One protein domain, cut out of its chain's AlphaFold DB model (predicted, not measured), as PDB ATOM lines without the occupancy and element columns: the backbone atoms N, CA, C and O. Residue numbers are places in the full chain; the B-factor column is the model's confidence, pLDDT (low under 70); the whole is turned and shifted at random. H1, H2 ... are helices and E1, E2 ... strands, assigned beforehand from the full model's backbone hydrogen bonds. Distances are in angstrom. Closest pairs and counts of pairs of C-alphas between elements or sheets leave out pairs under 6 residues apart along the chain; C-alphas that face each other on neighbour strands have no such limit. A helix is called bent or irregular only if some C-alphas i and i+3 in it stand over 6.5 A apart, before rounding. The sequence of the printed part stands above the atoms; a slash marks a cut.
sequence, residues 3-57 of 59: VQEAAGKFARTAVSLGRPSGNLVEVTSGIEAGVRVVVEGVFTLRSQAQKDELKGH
ATOM      1  N   VAL A   3     171.886 176.727 107.096       92.94
ATOM      2  CA  VAL A   3     171.460 175.391 106.666       92.94
ATOM      3  C   VAL A   3     171.330 175.358 105.150       92.94
ATOM      4  O   VAL A   3     170.963 176.360 104.535       92.94
ATOM      5  N   GLN A   4     171.646 174.219 104.544       93.06
ATOM      6  CA  GLN A   4     171.406 173.987 103.127       93.06
ATOM      7  C   GLN A   4     169.989 173.431 102.940       93.06
ATOM      8  O   GLN A   4     169.726 172.290 103.311       93.06
ATOM      9  N   GLU A   5     169.096 174.221 102.343       89.62
ATOM     10  CA  GLU A   5     167.729 173.779 102.020       89.62
ATOM     11  C   GLU A   5     167.684 173.003 100.699       89.62
ATOM     12  O   GLU A   5     166.912 172.063 100.539       89.62
ATOM     13  N   ALA A   6     168.525 173.402  99.741       88.62
ATOM     14  CA  ALA A   6     168.664 172.765  98.436       88.62
ATOM     15  C   ALA A   6     170.072 173.009  97.869       88.62
ATOM     16  O   ALA A   6     170.866 173.778  98.418       88.62
ATOM     17  N   ALA A   7     170.405 172.365  96.748       88.38
ATOM     18  CA  ALA A   7     171.668 172.619  96.055       88.38
ATOM     19  C   ALA A   7     171.812 174.121  95.733       88.38
ATOM     20  O   ALA A   7     170.957 174.704  95.073       88.38
ATOM     21  N   GLY A   8     172.867 174.756  96.253       86.31
ATOM     22  CA  GLY A   8     173.115 176.194  96.089       86.31
ATOM     23  C   GLY A   8     172.203 177.140  96.885       86.31
ATOM     24  O   GLY A   8     172.426 178.346  96.824       86.31
ATOM     25  N   LYS A   9     171.219 176.640  97.651       88.44
ATOM     26  CA  LYS A   9     170.299 177.465  98.451       88.44
ATOM     27  C   LYS A   9     170.565 177.301  99.945       88.44
ATOM     28  O   LYS A   9     170.482 176.193 100.481       88.44
ATOM     29  N   PHE A  10     170.832 178.421 100.611       91.19
ATOM     30  CA  PHE A  10     171.151 178.466 102.033       91.19
ATOM     31  C   PHE A  10     170.207 179.408 102.770       91.19
ATOM     32  O   PHE A  10     169.928 180.504 102.289       91.19
ATOM     33  N   ALA A  11     169.765 178.996 103.954       90.44
ATOM     34  CA  ALA A  11     168.918 179.801 104.824       90.44
ATOM     35  C   ALA A  11     169.593 180.024 106.179       90.44
ATOM     36  O   ALA A  11     170.328 179.164 106.681       90.44
ATOM     37  N   ARG A  12     169.356 181.196 106.778       91.50
ATOM     38  CA  ARG A  12     169.827 181.500 108.129       91.50
ATOM     39  C   ARG A  12     168.794 181.015 109.135       91.50
ATOM     40  O   ARG A  12     167.684 181.526 109.188       91.50
ATOM     41  N   THR A  13     169.203 180.081 109.978       92.31
ATOM     42  CA  THR A  13     168.352 179.486 111.008       92.31
ATOM     43  C   THR A  13     168.874 179.860 112.385       92.31
ATOM     44  O   THR A  13     170.068 179.700 112.680       92.31
ATOM     45  N   ALA A  14     167.998 180.391 113.234       93.00
ATOM     46  CA  ALA A  14     168.308 180.607 114.640       93.00
ATOM     47  C   ALA A  14     168.444 179.248 115.339       93.00
ATOM     48  O   ALA A  14     167.611 178.368 115.144       93.00
ATOM     49  N   VAL A  15     169.507 179.068 116.121       94.75
ATOM     50  CA  VAL A  15     169.739 177.843 116.895       94.75
ATOM     51  C   VAL A  15     170.043 178.207 118.336       94.75
ATOM     52  O   VAL A  15     170.723 179.206 118.583       94.75
ATOM     53  N   SER A  16     169.563 177.385 119.260       95.50
ATOM     54  CA  SER A  16     169.948 177.469 120.667       95.50
ATOM     55  C   SER A  16     171.125 176.541 120.910       95.50
ATOM     56  O   SER A  16     171.114 175.385 120.483       95.50
ATOM     57  N   LEU A  17     172.148 177.064 121.577       95.62
ATOM     58  CA  LEU A  17     173.337 176.305 121.931       95.62
ATOM     59  C   LEU A  17     173.242 175.862 123.389       95.62
ATOM     60  O   LEU A  17     172.837 176.637 124.256       95.62
ATOM     61  N   GLY A  18     173.591 174.606 123.629       94.62
ATOM     62  CA  GLY A  18     173.702 174.016 124.953       94.62
ATOM     63  C   GLY A  18     175.140 174.052 125.454       94.62
ATOM     64  O   GLY A  18     175.859 175.040 125.287       94.62
ATOM     65  N   ARG A  19     175.572 172.963 126.092       94.88
ATOM     66  CA  ARG A  19     176.914 172.914 126.686       94.88
ATOM     67  C   ARG A  19     178.004 172.752 125.615       94.88
ATOM     68  O   ARG A  19     177.854 171.931 124.708       94.88
ATOM     69  N   PRO A  20     179.127 173.482 125.727       96.00
ATOM     70  CA  PRO A  20     180.321 173.194 124.945       96.00
ATOM     71  C   PRO A  20     181.060 171.971 125.505       96.00
ATOM     72  O   PRO A  20     181.047 171.717 126.711       96.00
ATOM     73  N   SER A  21     181.737 171.230 124.631       94.81
ATOM     74  CA  SER A  21     182.605 170.105 124.983       94.81
ATOM     75  C   SER A  21     183.784 170.033 124.012       94.81
ATOM     76  O   SER A  21     183.643 169.612 122.861       94.81
ATOM     77  N   GLY A  22     184.958 170.482 124.463       94.31
ATOM     78  CA  GLY A  22     186.149 170.592 123.619       94.31
ATOM     79  C   GLY A  22     185.894 171.482 122.399       94.31
ATOM     80  O   GLY A  22     185.573 172.657 122.543       94.31
ATOM     81  N   ASN A  23     186.002 170.896 121.205       93.19
ATOM     82  CA  ASN A  23     185.771 171.582 119.927       93.19
ATOM     83  C   ASN A  23     184.325 171.451 119.418       93.19
ATOM     84  O   ASN A  23     184.042 171.778 118.267       93.19
ATOM     85  N   LEU A  24     183.419 170.933 120.246       92.06
ATOM     86  CA  LEU A  24     182.019 170.717 119.908       92.06
ATOM     87  C   LEU A  24     181.123 171.602 120.772       92.06
ATOM     88  O   LEU A  24     181.447 171.926 121.916       92.06
ATOM     89  N   VAL A  25     179.963 171.959 120.231       93.38
ATOM     90  CA  VAL A  25     178.890 172.619 120.974       93.38
ATOM     91  C   VAL A  25     177.590 171.874 120.731       93.38
ATOM     92  O   VAL A  25     177.281 171.487 119.604       93.38
ATOM     93  N   GLU A  26     176.842 171.651 121.802       93.56
ATOM     94  CA  GLU A  26     175.508 171.078 121.723       93.56
ATOM     95  C   GLU A  26     174.539 172.059 121.052       93.56
ATOM     96  O   GLU A  26     174.551 173.258 121.339       93.56
ATOM     97  N   VAL A  27     173.666 171.545 120.188       93.81
ATOM     98  CA  VAL A  27     172.531 172.293 119.640       93.81
ATOM     99  C   VAL A  27     171.262 171.735 120.263       93.81
ATOM    100  O   VAL A  27     170.942 170.566 120.072       93.81
ATOM    101  N   THR A  28     170.552 172.563 121.025       94.88
ATOM    102  CA  THR A  28     169.367 172.145 121.792       94.88
ATOM    103  C   THR A  28     168.059 172.451 121.073       94.88
ATOM    104  O   THR A  28     167.043 171.820 121.356       94.88
ATOM    105  N   SER A  29     168.060 173.401 120.132       94.25
ATOM    106  CA  SER A  29     166.910 173.681 119.271       94.25
ATOM    107  C   SER A  29     167.290 174.434 117.995       94.25
ATOM    108  O   SER A  29     168.366 175.029 117.896       94.25
ATOM    109  N   GLY A  30     166.371 174.432 117.025       92.56
ATOM    110  CA  GLY A  30     166.441 175.244 115.806       92.56
ATOM    111  C   GLY A  30     166.818 174.480 114.538       92.56
ATOM    112  O   GLY A  30     166.565 174.984 113.452       92.56
ATOM    113  N   ILE A  31     167.372 173.271 114.641       92.31
ATOM    114  CA  ILE A  31     167.636 172.384 113.497       92.31
ATOM    115  C   ILE A  31     167.366 170.929 113.878       92.31
ATOM    116  O   ILE A  31     167.493 170.557 115.043       92.31
ATOM    117  N   GLU A  32     167.016 170.116 112.886       89.88
ATOM    118  CA  GLU A  32     166.753 168.687 113.053       89.88
ATOM    119  C   GLU A  32     167.953 167.836 112.621       89.88
ATOM    120  O   GLU A  32     168.809 168.263 111.836       89.88
ATOM    121  N   ALA A  33     168.017 166.603 113.127       88.62
ATOM    122  CA  ALA A  33     169.023 165.641 112.696       88.62
ATOM    123  C   ALA A  33     168.891 165.350 111.191       88.62
ATOM    124  O   ALA A  33     167.791 165.238 110.656       88.62
ATOM    125  N   GLY A  34     170.027 165.221 110.502       89.69
ATOM    126  CA  GLY A  34     170.069 165.002 109.050       89.69
ATOM    127  C   GLY A  34     170.089 166.284 108.210       89.69
ATOM    128  O   GLY A  34     170.380 166.214 107.016       89.69
ATOM    129  N   VAL A  35     169.872 167.458 108.815       89.75
ATOM    130  CA  VAL A  35     170.049 168.746 108.131       89.75
ATOM    131  C   VAL A  35     171.530 169.007 107.854       89.75
ATOM    132  O   VAL A  35     172.393 168.843 108.719       89.75
ATOM    133  N   ARG A  36     171.836 169.468 106.637       92.81
ATOM    134  CA  ARG A  36     173.185 169.903 106.261       92.81
ATOM    135  C   ARG A  36     173.427 171.333 106.725       92.81
ATOM    136  O   ARG A  36     172.692 172.247 106.353       92.81
ATOM    137  N   VAL A  37     174.487 171.525 107.499       92.38
ATOM    138  CA  VAL A  37     174.915 172.831 108.009       92.38
ATOM    139  C   VAL A  37     176.197 173.287 107.324       92.38
ATOM    140  O   VAL A  37     177.027 172.472 106.922       92.38
ATOM    141  N   VAL A  38     176.366 174.599 107.200       92.00
ATOM    142  CA  VAL A  38     177.579 175.193 106.630       92.00
ATOM    143  C   VAL A  38     178.613 175.399 107.734       92.00
ATOM    144  O   VAL A  38     178.368 176.156 108.674       92.00
ATOM    145  N   VAL A  39     179.770 174.749 107.603       88.62
ATOM    146  CA  VAL A  39     180.895 174.852 108.554       88.62
ATOM    147  C   VAL A  39     182.055 175.704 108.028       88.62
ATOM    148  O   VAL A  39     182.813 176.258 108.816       88.62
ATOM    149  N   GLU A  40     182.142 175.900 106.711       86.38
ATOM    150  CA  GLU A  40     183.174 176.700 106.041       86.38
ATOM    151  C   GLU A  40     182.539 177.727 105.096       86.38
ATOM    152  O   GLU A  40     181.453 177.512 104.563       86.38
ATOM    153  N   GLY A  41     183.184 178.881 104.897       85.50
ATOM    154  CA  GLY A  41     182.651 179.932 104.013       85.50
ATOM    155  C   GLY A  41     181.448 180.708 104.574       85.50
ATOM    156  O   GLY A  41     180.825 181.493 103.860       85.50
ATOM    157  N   VAL A  42     181.144 180.553 105.870       83.56
ATOM    158  CA  VAL A  42     180.043 181.256 106.563       83.56
ATOM    159  C   VAL A  42     180.156 182.781 106.435       83.56
ATOM    160  O   VAL A  42     179.140 183.472 106.381       83.56
ATOM    161  N   PHE A  43     181.377 183.319 106.357       84.12
ATOM    162  CA  PHE A  43     181.609 184.750 106.159       84.12
ATOM    163  C   PHE A  43     180.998 185.261 104.847       84.12
ATOM    164  O   PHE A  43     180.252 186.235 104.860       84.12
ATOM    165  N   THR A  44     181.225 184.555 103.738       85.31
ATOM    166  CA  THR A  44     180.679 184.915 102.424       85.31
ATOM    167  C   THR A  44     179.154 184.923 102.436       85.31
ATOM    168  O   THR A  44     178.547 185.882 101.960       85.31
ATOM    169  N   LEU A  45     178.528 183.908 103.045       81.94
ATOM    170  CA  LEU A  45     177.068 183.844 103.183       81.94
ATOM    171  C   LEU A  45     176.519 185.002 104.027       81.94
ATOM    172  O   LEU A  45     175.502 185.590 103.673       81.94
ATOM    173  N   ARG A  46     177.211 185.392 105.108       81.75
ATOM    174  CA  ARG A  46     176.838 186.580 105.898       81.75
ATOM    175  C   ARG A  46     176.965 187.876 105.102       81.75
ATOM    176  O   ARG A  46     176.132 188.760 105.274       81.75
ATOM    177  N   SER A  47     178.000 188.024 104.278       84.81
ATOM    178  CA  SER A  47     178.175 189.212 103.434       84.81
ATOM    179  C   SER A  47     177.119 189.303 102.334       84.81
ATOM    180  O   SER A  47     176.686 190.406 102.017       84.81
ATOM    181  N   GLN A  48     176.698 188.173 101.761       81.31
ATOM    182  CA  GLN A  48     175.604 188.134 100.786       81.31
ATOM    183  C   GLN A  48     174.262 188.468 101.446       81.31
ATOM    184  O   GLN A  48     173.607 189.403 101.005       81.31
ATOM    185  N   ALA A  49     173.922 187.817 102.566       79.00
ATOM    186  CA  ALA A  49     172.675 188.078 103.289       79.00
ATOM    187  C   ALA A  49     172.520 189.553 103.710       79.00
ATOM    188  O   ALA A  49     171.468 190.141 103.494       79.00
ATOM    189  N   GLN A  50     173.586 190.183 104.219       75.94
ATOM    190  CA  GLN A  50     173.557 191.611 104.566       75.94
ATOM    191  C   GLN A  50     173.350 192.522 103.350       75.94
ATOM    192  O   GLN A  50     172.687 193.547 103.464       75.94
ATOM    193  N   LYS A  51     173.919 192.182 102.184       72.75
ATOM    194  CA  LYS A  51     173.696 192.959 100.955       72.75
ATOM    195  C   LYS A  51     172.247 192.868 100.491       72.75
ATOM    196  O   LYS A  51     171.722 193.868 100.018       72.75
ATOM    197  N   ASP A  52     171.627 191.698 100.610       63.75
ATOM    198  CA  ASP A  52     170.205 191.521 100.317       63.75
ATOM    199  C   ASP A  52     169.317 192.276 101.321       63.75
ATOM    200  O   ASP A  52     168.404 192.978 100.900       63.75
ATOM    201  N   GLU A  53     169.626 192.235 102.623       61.47
ATOM    202  CA  GLU A  53     168.906 193.014 103.650       61.47
ATOM    203  C   GLU A  53     168.986 194.533 103.404       61.47
ATOM    204  O   GLU A  53     167.988 195.232 103.563       61.47
ATOM    205  N   LEU A  54     170.139 195.053 102.966       60.59
ATOM    206  CA  LEU A  54     170.317 196.481 102.661       60.59
ATOM    207  C   LEU A  54     169.589 196.928 101.383       60.59
ATOM    208  O   LEU A  54     169.169 198.076 101.303       60.59
ATOM    209  N   LYS A  55     169.411 196.039 100.399       54.19
ATOM    210  CA  LYS A  55     168.630 196.322  99.180       54.19
ATOM    211  C   LYS A  55     167.117 196.329  99.411       54.19
ATOM    212  O   LYS A  55     166.381 196.792  98.550       54.19
ATOM    213  N   GLY A  56     166.651 195.795 100.539       51.62
ATOM    214  CA  GLY A  56     165.243 195.831 100.938       51.62
ATOM    215  C   GLY A  56     164.826 197.118 101.655       51.62
ATOM    216  O   GLY A  56     163.678 197.211 102.072       51.62
ATOM    217  N   HIS A  57     165.737 198.082 101.834       43.97
ATOM    218  CA  HIS A  57     165.480 199.368 102.486       43.97
ATOM    219  C   HIS A  57     165.710 200.528 101.504       43.97
ATOM    220  O   HIS A  57     166.530 201.412 101.740       43.97
TER     221      HIS A  57
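This is residues 3 to 57 of the 59 residues of an uncharacterized protein of Myxococcales bacterium (UniProt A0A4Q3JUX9). Two small antiparallel hairpins and one helix are strung out loosely along an elongated shape: the hairpin of E3 and E4 is at one end, the hairpin of E1 and E2 lies nearer the middle, and H1 is at the other end, its last residues sticking out. The chain gets from the E3 and E4 hairpin to H1 through a long loop, residues 30 to 41, that passes by E1. The printed part has 55 residues, with four named strands and then one named helix, in the order E1, E2, E3, E4, H1; the strands make two separate sheets of two, both antiparallel, and the class is mixed, helices and strands. The whole is loose, with a radius of gyration of the C-alphas of 13.3 A, and spans 39 by 21 by 19 A.

E3, residues 16 to 21, and E4, residues 24 to 29, form a hairpin of antiparallel neighbours, with 153 degrees between their directions. The C-alphas of Pro 20 and Val 25 face each other at 4.3 A, and within hydrogen-bond range are N 18 and O 26, 2.8 A, and N 16 and O 29, 3.0 A. E1, residues 3 to 6, and E2, residues 9 to 12, form the other hairpin, antiparallel at 151 degrees. Here the C-alphas of Gln 4 and Phe 10 face each other at 4.6 A, and N 3 and O 11 are within hydrogen-bond range at 2.9 A, as are N 11 and O 3 at 3.0 A. The two hairpins are joined by a tight link of 3 residues, yet E2 and E3 are apart, and so are E1 and E4. H1, residues 42 to 55, and E2 are near each other, with 7 pairs of C-alphas within 10 A but no pair within 8 A. H1 is apart from E1 and from E3. In H1 every O i to N i+4 pair is within hydrogen-bond range.

E3 is 15.3 A from first to last C-alpha and E4 is 15.4 A. E1 begins at C-alpha 3, (171.460, 175.391, 106.666), and is 9.1 A long; E2 is 10.5 A. H1 runs 20.3 A, from C-alpha 42 at (180.043, 181.256, 106.563) to C-alpha 55 at (168.630, 196.322, 99.180), and is not bent.

The two C-alphas farthest apart are those of Gly 22 and His 57, 41.3 A. Residues 50 to 57, of which 50 to 55 belong to H1, stand free; the body without them spans 30 by 20 by 15 A. The printed part has no cut, and its one long link is that of 12 residues from E4 to H1. The mean pLDDT of the printed part is 86.0, and residues 52 to 57 are under 70.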